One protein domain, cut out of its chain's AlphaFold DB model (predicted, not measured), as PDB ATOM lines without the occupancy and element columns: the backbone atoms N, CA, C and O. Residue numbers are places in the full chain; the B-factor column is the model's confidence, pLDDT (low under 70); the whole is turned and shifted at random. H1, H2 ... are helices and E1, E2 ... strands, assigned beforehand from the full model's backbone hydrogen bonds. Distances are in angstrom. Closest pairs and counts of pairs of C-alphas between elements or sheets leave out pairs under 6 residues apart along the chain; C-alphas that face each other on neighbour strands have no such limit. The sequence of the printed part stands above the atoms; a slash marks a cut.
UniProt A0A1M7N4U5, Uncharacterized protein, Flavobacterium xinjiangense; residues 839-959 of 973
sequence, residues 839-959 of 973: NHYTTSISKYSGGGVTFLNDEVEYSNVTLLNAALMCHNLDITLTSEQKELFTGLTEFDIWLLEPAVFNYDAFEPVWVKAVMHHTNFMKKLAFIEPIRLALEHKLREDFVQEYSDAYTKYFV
ATOM      1  N   ASN A 839     -24.510  41.925 -37.686       92.25
ATOM      2  CA  ASN A 839     -25.089  40.642 -38.088       92.25
ATOM      3  C   ASN A 839     -24.046  39.523 -37.980       92.25
ATOM      4  O   ASN A 839     -24.280  38.539 -37.282       92.25
ATOM      5  N   HIS A 840     -22.843  39.717 -38.530       91.62
ATOM      6  CA  HIS A 840     -21.742  38.757 -38.370       91.62
ATOM      7  C   HIS A 840     -21.364  38.513 -36.899       91.62
ATOM      8  O   HIS A 840     -21.057  37.381 -36.509       91.62
ATOM      9  N   TYR A 841     -21.404  39.561 -36.070       94.12
ATOM     10  CA  TYR A 841     -21.196  39.469 -34.627       94.12
ATOM     11  C   TYR A 841     -22.276  38.601 -33.987       94.12
ATOM     12  O   TYR A 841     -21.934  37.621 -33.332       94.12
ATOM     13  N   THR A 842     -23.559  38.871 -34.242       93.38
ATOM     14  CA  THR A 842     -24.668  38.063 -33.706       93.38
ATOM     15  C   THR A 842     -24.581  36.599 -34.140       93.38
ATOM     16  O   THR A 842     -24.705  35.723 -33.291       93.38
ATOM     17  N   THR A 843     -24.243  36.309 -35.403       92.62
ATOM     18  CA  THR A 843     -23.994  34.936 -35.888       92.62
ATOM     19  C   THR A 843     -22.809  34.266 -35.188       92.62
ATOM     20  O   THR A 843     -22.778  33.048 -35.016       92.62
ATOM     21  N   SER A 844     -21.794  35.037 -34.800       92.19
ATOM     22  CA  SER A 844     -20.630  34.503 -34.091       92.19
ATOM     23  C   SER A 844     -20.940  34.242 -32.617       92.19
ATOM     24  O   SER A 844     -20.565  33.193 -32.101       92.19
ATOM     25  N   ILE A 845     -21.663  35.156 -31.961       93.31
ATOM     26  CA  ILE A 845     -22.112  35.011 -30.572       93.31
ATOM     27  C   ILE A 845     -23.140  33.880 -30.434       93.31
ATOM     28  O   ILE A 845     -23.095  33.149 -29.447       93.31
ATOM     29  N   SER A 846     -24.017  33.666 -31.421       92.44
ATOM     30  CA  SER A 846     -25.068  32.644 -31.335       92.44
ATOM     31  C   SER A 846     -24.538  31.209 -31.228       92.44
ATOM     32  O   SER A 846     -25.215  30.343 -30.678       92.44
ATOM     33  N   LYS A 847     -23.288  30.960 -31.641       91.19
ATOM     34  CA  LYS A 847     -22.588  29.674 -31.450       91.19
ATOM     35  C   LYS A 847     -22.328  29.325 -29.982       91.19
ATOM     36  O   LYS A 847     -21.999  28.182 -29.688       91.19
ATOM     37  N   TYR A 848     -22.446  30.301 -29.084       89.75
ATOM     38  CA  TYR A 848     -22.261  30.148 -27.641       89.75
ATOM     39  C   TYR A 848     -23.595  30.090 -26.877       89.75
ATOM     40  O   TYR A 848     -23.611  30.288 -25.664       89.75
ATOM     41  N   SER A 849     -24.707  29.846 -27.581       89.69
ATOM     42  CA  SER A 849     -26.023  29.619 -26.969       89.69
ATOM     43  C   SER A 849     -26.041  28.318 -26.165       89.69
ATOM     44  O   SER A 849     -25.445  27.328 -26.590       89.69
ATOM     45  N   GLY A 850     -26.768  28.303 -25.044       78.69
ATOM     46  CA  GLY A 850     -27.093  27.077 -24.317       78.69
ATOM     47  C   GLY A 850     -26.080  26.669 -23.246       78.69
ATOM     48  O   GLY A 850     -25.282  25.758 -23.451       78.69
ATOM     49  N   GLY A 851     -26.169  27.287 -22.061       72.00
ATOM     50  CA  GLY A 851     -25.529  26.770 -20.837       72.00
ATOM     51  C   GLY A 851     -24.115  27.286 -20.548       72.00
ATOM     52  O   GLY A 851     -23.347  26.633 -19.840       72.00
ATOM     53  N   GLY A 852     -23.759  28.465 -21.073       85.75
ATOM     54  CA  GLY A 852     -22.515  29.171 -20.721       85.75
ATOM     55  C   GLY A 852     -22.452  29.612 -19.248       85.75
ATOM     56  O   GLY A 852     -21.370  29.777 -18.676       85.75
ATOM     57  N   VAL A 853     -23.620  29.764 -18.629       91.44
ATOM     58  CA  VAL A 853     -23.806  30.033 -17.203       91.44
ATOM     59  C   VAL A 853     -24.759  28.977 -16.661       91.44
ATOM     60  O   VAL A 853     -25.831  28.765 -17.227       91.44
ATOM     61  N   THR A 854     -24.362  28.301 -15.591       91.06
ATOM     62  CA  THR A 854     -25.159  27.259 -14.938       91.06
ATOM     63  C   THR A 854     -25.333  27.568 -13.462       91.06
ATOM     64  O   THR A 854     -24.505  28.243 -12.853       91.06
ATOM     65  N   PHE A 855     -26.417  27.055 -12.887       91.06
ATOM     66  CA  PHE A 855     -26.802  27.323 -11.508       91.06
ATOM     67  C   PHE A 855     -26.948  25.994 -10.767       91.06
ATOM     68  O   PHE A 855     -27.732  25.138 -11.175       91.06
ATOM     69  N   LEU A 856     -26.163  25.802  -9.705       86.56
ATOM     70  CA  LEU A 856     -26.194  24.596  -8.877       86.56
ATOM     71  C   LEU A 856     -26.113  25.000  -7.406       86.56
ATOM     72  O   LEU A 856     -25.204  25.722  -7.016       86.56
ATOM     73  N   ASN A 857     -27.046  24.516  -6.580       84.56
ATOM     74  CA  ASN A 857     -27.099  24.804  -5.139       84.56
ATOM     75  C   ASN A 857     -27.030  26.311  -4.800       84.56
ATOM     76  O   ASN A 857     -26.268  26.702  -3.923       84.56
ATOM     77  N   ASP A 858     -27.807  27.150  -5.497       83.50
ATOM     78  CA  ASP A 858     -27.808  28.618  -5.335       83.50
ATOM     79  C   ASP A 858     -26.468  29.322  -5.671       83.50
ATOM     80  O   ASP A 858     -26.316  30.514  -5.397       83.50
ATOM     81  N   GLU A 859     -25.520  28.640  -6.319       87.12
ATOM     82  CA  GLU A 859     -24.248  29.207  -6.785       87.12
ATOM     83  C   GLU A 859     -24.175  29.301  -8.316       87.12
ATOM     84  O   GLU A 859     -24.810  28.528  -9.039       87.12
ATOM     85  N   VAL A 860     -23.403  30.279  -8.806       92.25
ATOM     86  CA  VAL A 860     -23.233  30.554 -10.242       92.25
ATOM     87  C   VAL A 860     -21.918  29.961 -10.733       92.25
ATOM     88  O   VAL A 860     -20.843  30.352 -10.278       92.25
ATOM     89  N   GLU A 861     -21.994  29.078 -11.723       92.56
ATOM     90  CA  GLU A 861     -20.831  28.543 -12.423       92.56
ATOM     91  C   GLU A 861     -20.758  29.103 -13.847       92.56
ATOM     92  O   GLU A 861     -21.726  29.072 -14.609       92.56
ATOM     93  N   TYR A 862     -19.583  29.611 -14.219       92.06
ATOM     94  CA  TYR A 862     -19.331  30.186 -15.539       92.06
ATOM     95  C   TYR A 862     -18.492  29.217 -16.376       92.06
ATOM     96  O   TYR A 862     -17.286  29.093 -16.162       92.06
ATOM     97  N   SER A 863     -19.111  28.559 -17.357       90.75
ATOM     98  CA  SER A 863     -18.405  27.726 -18.340       90.75
ATOM     99  C   SER A 863     -17.964  28.553 -19.558       90.75
ATOM    100  O   SER A 863     -16.877  28.343 -20.101       90.75
ATOM    101  N   ASN A 864     -18.774  29.539 -19.962       89.94
ATOM    102  CA  ASN A 864     -18.474  30.500 -21.018       89.94
ATOM    103  C   ASN A 864     -19.310  31.787 -20.867       89.94
ATOM    104  O   ASN A 864     -20.535  31.759 -20.914       89.94
ATOM    105  N   VAL A 865     -18.647  32.943 -20.769       91.56
ATOM    106  CA  VAL A 865     -19.291  34.255 -20.546       91.56
ATOM    107  C   VAL A 865     -19.545  35.065 -21.825       91.56
ATOM    108  O   VAL A 865     -19.910  36.234 -21.749       91.56
ATOM    109  N   THR A 866     -19.334  34.486 -23.008       91.44
ATOM    110  CA  THR A 866     -19.394  35.218 -24.289       91.44
ATOM    111  C   THR A 866     -20.794  35.767 -24.567       91.44
ATOM    112  O   THR A 866     -20.944  36.968 -24.782       91.44
ATOM    113  N   LEU A 867     -21.829  34.920 -24.487       92.81
ATOM    114  CA  LEU A 867     -23.222  35.352 -24.647       92.81
ATOM    115  C   LEU A 867     -23.633  36.343 -23.549       92.81
ATOM    116  O   LEU A 867     -24.270  37.353 -23.843       92.81
ATOM    117  N   LEU A 868     -23.199  36.095 -22.307       93.12
ATOM    118  CA  LEU A 868     -23.478  36.970 -21.170       93.12
ATOM    119  C   LEU A 868     -22.958  38.392 -21.400       93.12
ATOM    120  O   LEU A 868     -23.707  39.365 -21.308       93.12
ATOM    121  N   ASN A 869     -21.683  38.512 -21.759       91.88
ATOM    122  CA  ASN A 869     -21.046  39.798 -22.018       91.88
ATOM    123  C   ASN A 869     -21.663  40.526 -23.216       91.88
ATOM    124  O   ASN A 869     -21.813  41.750 -23.155       91.88
ATOM    125  N   ALA A 870     -22.035  39.791 -24.269       92.81
ATOM    126  CA  ALA A 870     -22.692  40.331 -25.453       92.81
ATOM    127  C   ALA A 870     -24.088  40.884 -25.130       92.81
ATOM    128  O   ALA A 870     -24.391  42.030 -25.461       92.81
ATOM    129  N   ALA A 871     -24.916  40.114 -24.418       92.94
ATOM    130  CA  ALA A 871     -26.250  40.541 -24.010       92.94
ATOM    131  C   ALA A 871     -26.183  41.776 -23.102       92.94
ATOM    132  O   ALA A 871     -26.840  42.784 -23.363       92.94
ATOM    133  N   LEU A 872     -25.314  41.756 -22.086       93.81
ATOM    134  CA  LEU A 872     -25.102  42.901 -21.199       93.81
ATOM    135  C   LEU A 872     -24.574  44.132 -21.951       93.81
ATOM    136  O   LEU A 872     -24.934  45.259 -21.612       93.81
ATOM    137  N   MET A 873     -23.736  43.950 -22.977       92.94
ATOM    138  CA  MET A 873     -23.299  45.041 -23.850       92.94
ATOM    139  C   MET A 873     -24.471  45.621 -24.649       92.94
ATOM    140  O   MET A 873     -24.637  46.840 -24.644       92.94
ATOM    141  N   CYS A 874     -25.297  44.781 -25.280       92.75
ATOM    142  CA  CYS A 874     -26.497  45.222 -25.992       92.75
ATOM    143  C   CYS A 874     -27.425  46.013 -25.067       92.75
ATOM    144  O   CYS A 874     -27.852  47.110 -25.421       92.75
ATOM    145  N   HIS A 875     -27.643  45.534 -23.839       92.38
ATOM    146  CA  HIS A 875     -28.414  46.268 -22.835       92.38
ATOM    147  C   HIS A 875     -27.764  47.594 -22.445       92.38
ATOM    148  O   HIS A 875     -28.470  48.581 -22.283       92.38
ATOM    149  N   ASN A 876     -26.443  47.658 -22.303       90.69
ATOM    150  CA  ASN A 876     -25.744  48.903 -21.968       90.69
ATOM    151  C   ASN A 876     -25.770  49.945 -23.096       90.69
ATOM    152  O   ASN A 876     -25.668  51.138 -22.814       90.69
ATOM    153  N   LEU A 877     -25.854  49.498 -24.348       90.94
ATOM    154  CA  LEU A 877     -25.855  50.346 -25.542       90.94
ATOM    155  C   LEU A 877     -27.258  50.562 -26.129       90.94
ATOM    156  O   LEU A 877     -27.372  51.170 -27.190       90.94
ATOM    157  N   ASP A 878     -28.303  50.072 -25.455       90.38
ATOM    158  CA  ASP A 878     -29.699  50.119 -25.908       90.38
ATOM    159  C   ASP A 878     -29.908  49.515 -27.311       90.38
ATOM    160  O   ASP A 878     -30.681  50.015 -28.128       90.38
ATOM    161  N   ILE A 879     -29.213  48.412 -27.597       92.44
ATOM    162  CA  ILE A 879     -29.326  47.678 -28.859       92.44
ATOM    163  C   ILE A 879     -30.425  46.621 -28.733       92.44
ATOM    164  O   ILE A 879     -30.341  45.718 -27.902       92.44
ATOM    165  N   THR A 880     -31.437  46.708 -29.594       89.62
ATOM    166  CA  THR A 880     -32.503  45.703 -29.715       89.62
ATOM    167  C   THR A 880     -32.224  44.778 -30.893       89.62
ATOM    168  O   THR A 880     -32.021  45.252 -32.013       89.62
ATOM    169  N   LEU A 881     -32.239  43.465 -30.644       90.94
ATOM    170  CA  LEU A 881     -32.099  42.452 -31.692       90.94
ATOM    171  C   LEU A 881     -33.351  42.406 -32.580       90.94
ATOM    172  O   LEU A 881     -34.477  42.485 -32.082       90.94
ATOM    173  N   THR A 882     -33.165  42.256 -33.891       91.38
ATOM    174  CA  THR A 882     -34.264  42.021 -34.842       91.38
ATOM    175  C   THR A 882     -34.801  40.593 -34.717       91.38
ATOM    176  O   THR A 882     -34.124  39.719 -34.179       91.38
ATOM    177  N   SER A 883     -36.005  40.324 -35.237       88.81
ATOM    178  CA  SER A 883     -36.571  38.965 -35.245       88.81
ATOM    179  C   SER A 883     -35.632  37.951 -35.909       88.81
ATOM    180  O   SER A 883     -35.362  36.907 -35.331       88.81
ATOM    181  N   GLU A 884     -35.043  38.308 -37.054       90.88
ATOM    182  CA  GLU A 884     -34.078  37.463 -37.774       90.88
ATOM    183  C   GLU A 884     -32.811  37.179 -36.948       90.88
ATOM    184  O   GLU A 884     -32.317  36.056 -36.930       90.88
ATOM    185  N   GLN A 885     -32.290  38.171 -36.215       93.00
ATOM    186  CA  GLN A 885     -31.119  37.983 -35.349       93.00
ATOM    187  C   GLN A 885     -31.424  37.080 -34.156       93.00
ATOM    188  O   GLN A 885     -30.566  36.303 -33.748       93.00
ATOM    189  N   LYS A 886     -32.633  37.173 -33.593       90.25
ATOM    190  CA  LYS A 886     -33.073  36.313 -32.487       90.25
ATOM    191  C   LYS A 886     -33.172  34.853 -32.917       90.25
ATOM    192  O   LYS A 886     -32.742  33.978 -32.175       90.25
ATOM    193  N   GLU A 887     -33.659  34.596 -34.132       90.88
ATOM    194  CA  GLU A 887     -33.768  33.245 -34.698       90.88
ATOM    195  C   GLU A 887     -32.408  32.534 -34.854       90.88
ATOM    196  O   GLU A 887     -32.361  31.306 -34.899       90.88
ATOM    197  N   LEU A 888     -31.288  33.273 -34.869       92.50
ATOM    198  CA  LEU A 888     -29.937  32.693 -34.901       92.50
ATOM    199  C   LEU A 888     -29.551  31.975 -33.600       92.50
ATOM    200  O   LEU A 888     -28.642  31.139 -33.617       92.50
ATOM    201  N   PHE A 889     -30.174  32.327 -32.476       92.88
ATOM    202  CA  PHE A 889     -29.860  31.781 -31.159       92.88
ATOM    203  C   PHE A 889     -30.690  30.522 -30.893       92.88
ATOM    204  O   PHE A 889     -31.829  30.579 -30.437       92.88
ATOM    205  N   THR A 890     -30.112  29.358 -31.184       90.81
ATOM    206  CA  THR A 890     -30.762  28.054 -30.980       90.81
ATOM    207  C   THR A 890     -30.282  27.380 -29.697       90.81
ATOM    208  O   THR A 890     -29.102  27.469 -29.370       90.81
ATOM    209  N   GLY A 891     -31.151  26.629 -29.014       90.75
ATOM    210  CA  GLY A 891     -30.763  25.860 -27.821       90.75
ATOM    211  C   GLY A 891     -30.530  26.715 -26.570       90.75
ATOM    212  O   GLY A 891     -29.756  26.320 -25.704       90.75
ATOM    213  N   LEU A 892     -31.170  27.883 -26.492       92.62
ATOM    214  CA  LEU A 892     -31.112  28.772 -25.332       92.62
ATOM    215  C   LEU A 892     -31.691  28.101 -24.079       92.62
ATOM    216  O   LEU A 892     -32.715  27.421 -24.145       92.62
ATOM    217  N   THR A 893     -31.042  28.325 -22.937       93.25
ATOM    218  CA  THR A 893     -31.618  28.021 -21.619       93.25
ATOM    219  C   THR A 893     -32.621  29.101 -21.209       93.25
ATOM    220  O   THR A 893     -32.599  30.203 -21.756       93.25
ATOM    221  N   GLU A 894     -33.461  28.831 -20.206       94.00
ATOM    222  CA  GLU A 894     -34.374  29.843 -19.646       94.00
ATOM    223  C   GLU A 894     -33.620  31.103 -19.175       94.00
ATOM    224  O   GLU A 894     -34.064  32.223 -19.424       94.00
ATOM    225  N   PHE A 895     -32.418  30.935 -18.603       94.56
ATOM    226  CA  PHE A 895     -31.542  32.053 -18.245       94.56
ATOM    227  C   PHE A 895     -31.102  32.866 -19.468       94.56
ATOM    228  O   PHE A 895     -31.134  34.093 -19.427       94.56
ATOM    229  N   ASP A 896     -30.704  32.208 -20.561       93.81
ATOM    230  CA  ASP A 896     -30.257  32.905 -21.771       93.81
ATOM    231  C   ASP A 896     -31.407  33.711 -22.408       93.81
ATOM    232  O   ASP A 896     -31.200  34.841 -22.857       93.81
ATOM    233  N   ILE A 897     -32.629  33.159 -22.411       93.50
ATOM    234  CA  ILE A 897     -33.836  33.845 -22.903       93.50
ATOM    235  C   ILE A 897     -34.129  35.074 -22.035       93.50
ATOM    236  O   ILE A 897     -34.316  36.175 -22.561       93.50
ATOM    237  N   TRP A 898     -34.118  34.908 -20.709       94.62
ATOM    238  CA  TRP A 898     -34.303  36.006 -19.762       94.62
ATOM    239  C   TRP A 898     -33.246  37.097 -19.924       94.62
ATOM    240  O   TRP A 898     -33.562  38.285 -19.907       94.62
ATOM    241  N   LEU A 899     -31.989  36.710 -20.113       94.06
ATOM    242  CA  LEU A 899     -30.880  37.635 -20.256       94.06
ATOM    243  C   LEU A 899     -30.980  38.467 -21.541       94.06
ATOM    244  O   LEU A 899     -30.673  39.661 -21.522       94.06
ATOM    245  N   LEU A 900     -31.400  37.863 -22.655       92.31
ATOM    246  CA  LEU A 900     -31.576  38.564 -23.927       92.31
ATOM    247  C   LEU A 900     -32.800  39.489 -23.903       92.31
ATOM    248  O   LEU A 900     -32.708  40.628 -24.364       92.31
ATOM    249  N   GLU A 901     -33.921  39.037 -23.333       91.38
ATOM    250  CA  GLU A 901     -35.204  39.750 -23.385       91.38
ATOM    251  C   GLU A 901     -35.969  39.753 -22.048       91.38
ATOM    252  O   GLU A 901     -37.097  39.256 -21.961       91.38
ATOM    253  N   PRO A 902     -35.435  40.395 -20.995       93.19
ATOM    254  CA  PRO A 902     -36.031  40.314 -19.662       93.19
ATOM    255  C   PRO A 902     -37.432  40.938 -19.591       93.19
ATOM    256  O   PRO A 902     -38.243  40.533 -18.767       93.19
ATOM    257  N   ALA A 903     -37.751  41.912 -20.450       89.69
ATOM    258  CA  ALA A 903     -39.037  42.616 -20.427       89.69
ATOM    259  C   ALA A 903     -40.230  41.766 -20.907       89.69
ATOM    260  O   ALA A 903     -41.365  42.066 -20.546       89.69
ATOM    261  N   VAL A 904     -39.986  40.737 -21.725       89.81
ATOM    262  CA  VAL A 904     -41.027  39.863 -22.302       89.81
ATOM    263  C   VAL A 904     -40.859  38.397 -21.883       89.81
ATOM    264  O   VAL A 904     -41.531  37.519 -22.418       89.81
ATOM    265  N   PHE A 905     -39.963  38.134 -20.928       95.19
ATOM    266  CA  PHE A 905     -39.696  36.807 -20.386       95.19
ATOM    267  C   PHE A 905     -40.894  36.256 -19.594       95.19
ATOM    268  O   PHE A 905     -41.599  37.006 -18.914       95.19
ATOM    269  N   ASN A 906     -41.108  34.937 -19.646       94.38
ATOM    270  CA  ASN A 906     -42.107  34.273 -18.814       94.38
ATOM    271  C   ASN A 906     -41.577  34.093 -17.383       94.38
ATOM    272  O   ASN A 906     -40.851  33.146 -17.092       94.38
ATOM    273  N   TYR A 907     -41.979  34.983 -16.479       95.12
ATOM    274  CA  TYR A 907     -41.475  34.997 -15.105       95.12
ATOM    275  C   TYR A 907     -41.892  33.805 -14.234       95.12
ATOM    276  O   TYR A 907     -41.321  33.646 -13.159       95.12
ATOM    277  N   ASP A 908     -42.781  32.925 -14.703       92.69
ATOM    278  CA  ASP A 908     -43.024  31.636 -14.038       92.69
ATOM    279  C   ASP A 908     -41.783  30.721 -14.066       92.69
ATOM    280  O   ASP A 908     -41.637  29.852 -13.209       92.69
ATOM    281  N   ALA A 909     -40.879  30.921 -15.033       93.50
ATOM    282  CA  ALA A 909     -39.621  30.184 -15.176       93.50
ATOM    283  C   ALA A 909     -38.407  30.923 -14.577       93.50
ATOM    284  O   ALA A 909     -37.273  30.482 -14.745       93.50
ATOM    285  N   PHE A 910     -38.616  32.066 -13.913       95.62
ATOM    286  CA  PHE A 910     -37.528  32.873 -13.359       95.62
ATOM    287  C   PHE A 910     -36.988  32.286 -12.051       95.62
ATOM    288  O   PHE A 910     -37.749  32.010 -11.123       95.62
ATOM    289  N   GLU A 911     -35.662  32.212 -11.927       93.69
ATOM    290  CA  GLU A 911     -35.000  31.811 -10.684       93.69
ATOM    291  C   GLU A 911     -34.242  32.991 -10.040       93.69
ATOM    292  O   GLU A 911     -33.407  33.621 -10.699       93.69
ATOM    293  N   PRO A 912     -34.439  33.280  -8.733       92.69
ATOM    294  CA  PRO A 912     -33.753  34.377  -8.037       92.69
ATOM    295  C   PRO A 912     -32.219  34.351  -8.148       92.69
ATOM    296  O   PRO A 912     -31.581  35.406  -8.161       92.69
ATOM    297  N   VAL A 913     -31.627  33.158  -8.265       92.88
ATOM    298  CA  VAL A 913     -30.174  32.957  -8.377       92.88
ATOM    299  C   VAL A 913     -29.562  33.617  -9.611       92.88
ATOM    300  O   VAL A 913     -28.411  34.050  -9.565       92.88
ATOM    301  N   TRP A 914     -30.333  33.829 -10.680       94.81
ATOM    302  CA  TRP A 914     -29.853  34.506 -11.888       94.81
ATOM    303  C   TRP A 914     -29.394  35.941 -11.625       94.81
ATOM    304  O   TRP A 914     -28.502  36.450 -12.305       94.81
ATOM    305  N   VAL A 915     -29.935  36.588 -10.587       93.44
ATOM    306  CA  VAL A 915     -29.510  37.929 -10.165       93.44
ATOM    307  C   VAL A 915     -28.049  37.934  -9.717       93.44
ATOM    308  O   VAL A 915     -27.346  38.902 -10.012       93.44
ATOM    309  N   LYS A 916     -27.544  36.854  -9.097       92.31
ATOM    310  CA  LYS A 916     -26.122  36.749  -8.717       92.31
ATOM    311  C   LYS A 916     -25.199  36.878  -9.933       92.31
ATOM    312  O   LYS A 916     -24.145  37.498  -9.831       92.31
ATOM    313  N   ALA A 917     -25.618  36.376 -11.099       92.50
ATOM    314  CA  ALA A 917     -24.824  36.453 -12.326       92.50
ATOM    315  C   ALA A 917     -24.716  37.879 -12.899       92.50
ATOM    316  O   ALA A 917     -23.820  38.158 -13.695       92.50
ATOM    317  N   VAL A 918     -25.617  38.796 -12.513       93.75
ATOM    318  CA  VAL A 918     -25.721  40.127 -13.137       93.75
ATOM    319  C   VAL A 918     -25.728  41.315 -12.167       93.75
ATOM    320  O   VAL A 918     -25.635  42.459 -12.613       93.75
ATOM    321  N   MET A 919     -25.787  41.097 -10.850       90.81
ATOM    322  CA  MET A 919     -25.963  42.152  -9.832       90.81
ATOM    323  C   MET A 919     -24.877  43.240  -9.823       90.81
ATOM    324  O   MET A 919     -25.109  44.377  -9.389       90.81
ATOM    325  N   HIS A 920     -23.695  42.926 -10.351       89.06
ATOM    326  CA  HIS A 920     -22.595  43.876 -10.499       89.06
ATOM    327  C   HIS A 920     -22.752  44.807 -11.720       89.06
ATOM    328  O   HIS A 920     -22.080  45.835 -11.801       89.06
ATOM    329  N   HIS A 921     -23.683  44.522 -12.638       90.62
ATOM    330  CA  HIS A 921     -23.944  45.319 -13.838       90.62
ATOM    331  C   HIS A 921     -25.052  46.354 -13.602       90.62
ATOM    332  O   HIS A 921     -26.212  46.164 -13.959       90.62
ATOM    333  N   THR A 922     -24.679  47.498 -13.022       89.19
ATOM    334  CA  THR A 922     -25.607  48.553 -12.571       89.19
ATOM    335  C   THR A 922     -26.643  48.999 -13.607       89.19
ATOM    336  O   THR A 922     -27.808  49.153 -13.256       89.19
ATOM    337  N   ASN A 923     -26.260  49.224 -14.865       88.88
ATOM    338  CA  ASN A 923     -27.207  49.687 -15.889       88.88
ATOM    339  C   ASN A 923     -28.254  48.622 -16.233       88.88
ATOM    340  O   ASN A 923     -29.424  48.953 -16.397       88.88
ATOM    341  N   PHE A 924     -27.848  47.354 -16.289       93.12
ATOM    342  CA  PHE A 924     -28.771  46.246 -16.506       93.12
ATOM    343  C   PHE A 924     -29.682  46.047 -15.288       93.12
ATOM    344  O   PHE A 924     -30.898  46.015 -15.440       93.12
ATOM    345  N   MET A 925     -29.129  46.069 -14.070       93.94
ATOM    346  CA  MET A 925     -29.912  45.986 -12.828       93.94
ATOM    347  C   MET A 925     -30.953  47.103 -12.697       93.94
ATOM    348  O   MET A 925     -32.077  46.844 -12.280       93.94
ATOM    349  N   LYS A 926     -30.625  48.332 -13.117       90.88
ATOM    350  CA  LYS A 926     -31.592  49.440 -13.175       90.88
ATOM    351  C   LYS A 926     -32.749  49.172 -14.140       90.88
ATOM    352  O   LYS A 926     -33.848  49.639 -13.878       90.88
ATOM    353  N   LYS A 927     -32.523  48.442 -15.239       89.94
ATOM    354  CA  LYS A 927     -33.599  48.018 -16.152       89.94
ATOM    355  C   LYS A 927     -34.464  46.930 -15.513       89.94
ATOM    356  O   LYS A 927     -35.685  47.019 -15.576       89.94
ATOM    357  N   LEU A 928     -33.836  45.957 -14.850       93.25
ATOM    358  CA  LEU A 928     -34.531  44.875 -14.144       93.25
ATOM    359  C   LEU A 928     -35.371  45.370 -12.958       93.25
ATOM    360  O   LEU A 928     -36.399  44.772 -12.658       93.25
ATOM    361  N   ALA A 929     -34.978  46.474 -12.316       91.19
ATOM    362  CA  ALA A 929     -35.697  47.072 -11.189       91.19
ATOM    363  C   ALA A 929     -37.161  47.438 -11.493       91.19
ATOM    364  O   ALA A 929     -37.975  47.519 -10.577       91.19
ATOM    365  N   PHE A 930     -37.507  47.642 -12.768       89.94
ATOM    366  CA  PHE A 930     -38.877  47.933 -13.205       89.94
ATOM    367  C   PHE A 930     -39.721  46.678 -13.466       89.94
ATOM    368  O   PHE A 930     -40.892  46.798 -13.825       89.94
ATOM    369  N   ILE A 931     -39.148  45.483 -13.310       93.06
ATOM    370  CA  ILE A 931     -39.827  44.219 -13.581       93.06
ATOM    371  C   ILE A 931     -40.287  43.604 -12.258       93.06
ATOM    372  O   ILE A 931     -39.538  42.924 -11.557       93.06
ATOM    373  N   GLU A 932     -41.548  43.871 -11.925       91.62
ATOM    374  CA  GLU A 932     -42.166  43.544 -10.636       91.62
ATOM    375  C   GLU A 932     -42.014  42.071 -10.191       91.62
ATOM    376  O   GLU A 932     -41.698  41.843  -9.019       91.62
ATOM    377  N   PRO A 933     -42.139  41.057 -11.076       94.62
ATOM    378  CA  PRO A 933     -41.912  39.666 -10.685       94.62
ATOM    379  C   PRO A 933     -40.521  39.387 -10.090       94.62
ATOM    380  O   PRO A 933     -40.416  38.593  -9.157       94.62
ATOM    381  N   ILE A 934     -39.462  40.069 -10.551       94.12
ATOM    382  CA  ILE A 934     -38.101  39.899 -10.004       94.12
ATOM    383  C   ILE A 934     -38.048  40.387  -8.555       94.12
ATOM    384  O   ILE A 934     -37.493  39.711  -7.686       94.12
ATOM    385  N   ARG A 935     -38.654  41.553  -8.280       92.81
ATOM    386  CA  ARG A 935     -38.723  42.131  -6.932       92.81
ATOM    387  C   ARG A 935     -39.413  41.169  -5.969       92.81
ATOM    388  O   ARG A 935     -38.886  40.900  -4.891       92.81
ATOM    389  N   LEU A 936     -40.572  40.644  -6.367       92.88
ATOM    390  CA  LEU A 936     -41.356  39.712  -5.558       92.88
ATOM    391  C   LEU A 936     -40.610  38.393  -5.312       92.88
ATOM    392  O   LEU A 936     -40.610  37.898  -4.186       92.88
ATOM    393  N   ALA A 937     -39.929  37.857  -6.329       92.88
ATOM    394  CA  ALA A 937     -39.144  36.631  -6.209       92.88
ATOM    395  C   ALA A 937     -37.954  36.793  -5.240       92.88
ATOM    396  O   ALA A 937     -37.713  35.917  -4.407       92.88
ATOM    397  N   LEU A 938     -37.253  37.934  -5.281       92.88
ATOM    398  CA  LEU A 938     -36.181  38.253  -4.330       92.88
ATOM    399  C   LEU A 938     -36.708  38.461  -2.901       92.88
ATOM    400  O   LEU A 938     -36.091  37.975  -1.955       92.88
ATOM    401  N   GLU A 939     -37.852  39.134  -2.724       92.25
ATOM    402  CA  GLU A 939     -38.489  39.285  -1.404       92.25
ATOM    403  C   GLU A 939     -38.893  37.948  -0.804       92.25
ATOM    404  O   GLU A 939     -38.697  37.728   0.390       92.25
ATOM    405  N   HIS A 940     -39.471  37.068  -1.621       92.38
ATOM    406  CA  HIS A 940     -39.836  35.728  -1.196       92.38
ATOM    407  C   HIS A 940     -38.596  34.947  -0.759       92.38
ATOM    408  O   HIS A 940     -38.554  34.462   0.370       92.38
ATOM    409  N   LYS A 941     -37.547  34.922  -1.593       90.31
ATOM    410  CA  LYS A 941     -36.288  34.233  -1.286       90.31
ATOM    411  C   LYS A 941     -35.650  34.753   0.004       90.31
ATOM    412  O   LYS A 941     -35.305  33.947   0.854       90.31
ATOM    413  N   LEU A 942     -35.570  36.073   0.196       91.25
ATOM    414  CA  LEU A 942     -35.015  36.692   1.410       91.25
ATOM    415  C   LEU A 942     -35.844  36.429   2.678       91.25
ATOM    416  O   LEU A 942     -35.303  36.508   3.780       91.25
ATOM    417  N   ARG A 943     -37.151  36.152   2.545       90.56
ATOM    418  CA  ARG A 943     -38.010  35.736   3.668       90.56
ATOM    419  C   ARG A 943     -37.831  34.264   4.024       90.56
ATOM    420  O   ARG A 943     -37.983  33.927   5.195       90.56
ATOM    421  N   GLU A 944     -37.560  33.411   3.040       90.44
ATOM    422  CA  GLU A 944     -37.318  31.980   3.250       90.44
ATOM    423  C   GLU A 944     -35.906  31.699   3.770       90.44
ATOM    424  O   GLU A 944     -35.750  30.935   4.721       90.44
ATOM    425  N   ASP A 945     -34.894  32.326   3.168       88.00
ATOM    426  CA  ASP A 945     -33.484  32.150   3.502       88.00
ATOM    427  C   ASP A 945     -32.704  33.456   3.282       88.00
ATOM    428  O   ASP A 945     -32.623  33.994   2.172       88.00
ATOM    429  N   PHE A 946     -32.142  34.006   4.361       88.69
ATOM    430  CA  PHE A 946     -31.435  35.279   4.299       88.69
ATOM    431  C   PHE A 946     -30.035  35.092   3.700       88.69
ATOM    432  O   PHE A 946     -29.144  34.531   4.333       88.69
ATOM    433  N   VAL A 947     -29.826  35.656   2.510       87.19
ATOM    434  CA  VAL A 947     -28.537  35.671   1.802       87.19
ATOM    435  C   VAL A 947     -28.092  37.119   1.596       87.19
ATOM    436  O   VAL A 947     -28.837  37.936   1.040       87.19
ATOM    437  N   GLN A 948     -26.871  37.447   2.036       88.06
ATOM    438  CA  GLN A 948     -26.360  38.821   2.034       88.06
ATOM    439  C   GLN A 948     -26.312  39.419   0.618       88.06
ATOM    440  O   GLN A 948     -26.730  40.561   0.443       88.06
ATOM    441  N   GLU A 949     -25.894  38.662  -0.404       88.44
ATOM    442  CA  GLU A 949     -25.809  39.181  -1.776       88.44
ATOM    443  C   GLU A 949     -27.175  39.599  -2.343       88.44
ATOM    444  O   GLU A 949     -27.290  40.655  -2.973       88.44
ATOM    445  N   TYR A 950     -28.229  38.809  -2.094       90.25
ATOM    446  CA  TYR A 950     -29.589  39.166  -2.511       90.25
ATOM    447  C   TYR A 950     -30.090  40.400  -1.764       90.25
ATOM    448  O   TYR A 950     -30.722  41.259  -2.377       90.25
ATOM    449  N   SER A 951     -29.780  40.518  -0.470       89.94
ATOM    450  CA  SER A 951     -30.149  41.677   0.347       89.94
ATOM    451  C   SER A 951     -29.479  42.954  -0.166       89.94
ATOM    452  O   SER A 951     -30.146  43.978  -0.341       89.94
ATOM    453  N   ASP A 952     -28.186  42.885  -0.493       88.56
ATOM    454  CA  ASP A 952     -27.425  44.002  -1.050       88.56
ATOM    455  C   ASP A 952     -27.980  44.425  -2.416       88.56
ATOM    456  O   ASP A 952     -28.209  45.614  -2.655       88.56
ATOM    457  N   ALA A 953     -28.248  43.465  -3.310       89.12
ATOM    458  CA  ALA A 953     -28.833  43.737  -4.624       89.12
ATOM    459  C   ALA A 953     -30.249  44.328  -4.515       89.12
ATOM    460  O   ALA A 953     -30.553  45.334  -5.162       89.12
ATOM    461  N   TYR A 954     -31.099  43.735  -3.672       90.88
ATOM    462  CA  TYR A 954     -32.465  44.185  -3.420       90.88
ATOM    463  C   TYR A 954     -32.483  45.611  -2.853       90.88
ATOM    464  O   TYR A 954     -33.139  46.497  -3.404       90.88
ATOM    465  N   THR A 955     -31.687  45.869  -1.813       89.38
ATOM    466  CA  THR A 955     -31.589  47.186  -1.167       89.38
ATOM    467  C   THR A 955     -31.052  48.245  -2.120       89.38
ATOM    468  O   THR A 955     -31.550  49.368  -2.147       89.38
ATOM    469  N   LYS A 956     -30.051  47.894  -2.933       90.44
ATOM    470  CA  LYS A 956     -29.408  48.834  -3.853       90.44
ATOM    471  C   LYS A 956     -30.279  49.211  -5.051       90.44
ATOM    472  O   LYS A 956     -30.169  50.343  -5.519       90.44
ATOM    473  N   TYR A 957     -31.078  48.281  -5.581       90.88
ATOM    474  CA  TYR A 957     -31.750  48.473  -6.872       90.88
ATOM    475  C   TYR A 957     -33.280  48.397  -6.837       90.88
ATOM    476  O   TYR A 957     -33.900  48.975  -7.720       90.88
ATOM    477  N   PHE A 958     -33.899  47.728  -5.861       88.44
ATOM    478  CA  PHE A 958     -35.349  47.472  -5.856       88.44
ATOM    479  C   PHE A 958     -36.106  48.231  -4.751       88.44
ATOM    480  O   PHE A 958     -37.307  48.480  -4.879       88.44
ATOM    481  N   VAL A 959     -35.425  48.673  -3.688       80.69
ATOM    482  CA  VAL A 959     -36.034  49.491  -2.625       80.69
ATOM    483  C   VAL A 959     -36.304  50.913  -3.138       80.69
ATOM    484  O   VAL A 959     -35.389  51.710  -3.315       80.69
TER     485      VAL A 959
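AT A GLANCE: This is residues 839 to 959 of the 973 residues of an uncharacterized protein of Flavobacterium xinjiangense (UniProt A0A1M7N4U5). This is an elongated but compact row of short helices, most of them crossing one another: H1 and H3 make one end, H2 and H4 follow, then H5 and H6, and the helical hairpin H7 and H8 makes the other end. A small two-stranded hairpin, E1 and E2, lies along one side of the row, with E2 next to H5, and residues 943 to 948, at the turn from H7 to H8, stick out. The printed part has 121 residues, with eight named helices and two named strands in the order H1, E1, E2, H2, H3, H4, H5, H6, H7, H8; the sheet has the order E1 - E2 and is antiparallel, and the class is mostly helix. The radius of gyration of the C-alphas is 14.3 A, and the C-alphas span 44 by 28 by 24 A.

IN THESE COORDINATES: Find C-alpha 839 at (-25.089, 40.642, -38.088); from there H1, residues 839 to 848, runs 15.1 A to C-alpha 848. Next come the strands E1, residues 853 to 856, and E2, residues 859 to 862, of 10.2 A and 10.1 A. H2, residues 866 to 876, begins at C-alpha 866, (-19.394, 35.218, -24.289), and is 15.3 A long. After it look for H3, residues 883 to 887, and H4, residues 894 to 900, which is 10.1 A long. Residues 901 to 913 hold no named element; they lead to H5, residues 914 to 918, and then to H6, residues 922 to 928. H7, residues 932 to 944, is the longest helix, 18.7 A from end to end. H8, residues 948 to 957, covers 14.2 A and ends at C-alpha 957, (-31.750, 48.473, -6.872).

HOW THE PARTS SIT: Begin at the hub, H2, which touches three helices. H1 touches it at a steep tilt of 47 degrees, opposite ways, and the closest C-alphas, of Ile 845 and Leu 867, are 6.0 A apart. H4 touches H2 at a steep tilt of 44 degrees, the same way, with the C-alphas of Ala 871 and Leu 900 closest at 5.7 A. H6 touches H2 about perpendicular, at 83 degrees, and the C-alphas of Asn 876 and Asn 923 come closest, at 6.3 A. H3 and H1 only just touch, with 3 pairs of C-alphas within 8 A, Thr 842 and Gln 885 closest at 6.7 A. In the hairpin E1 and E2, look at N 854 and O 861, 2.9 A apart and within hydrogen-bond range, and at N 859 and O 856, 3.0 A. The closest C-alphas of E2 and H5 are those of Val 860 and Ala 917, 6.5 A apart. H5 and H8 only just touch, with 3 pairs of C-alphas within 8 A, Lys 916 and Glu 949 closest at 7.4 A. H7 and H8, a helical hairpin, touch at a shallow tilt of 31 degrees, opposite ways, with the C-alphas of Leu 938 and Tyr 950 closest at 6.9 A. H2 and H8 are among the pairs that are apart. Every O i to N i+4 pair is within hydrogen-bond range in H2, H3, H4, H6, H7 and H8; in H1 it is 4 of 6, and in H5 0 of 1, beside 2 of 2 pairs of O i to N i+3.

THE WHOLE: The two C-alphas farthest apart, of His 840 and Arg 943, are 45.2 A from each other. The printed part has no cut, and the link from H4 to H5 is the long one, with 13 residues. The mean pLDDT of the printed part is 91.1, and no printed residue is under 70.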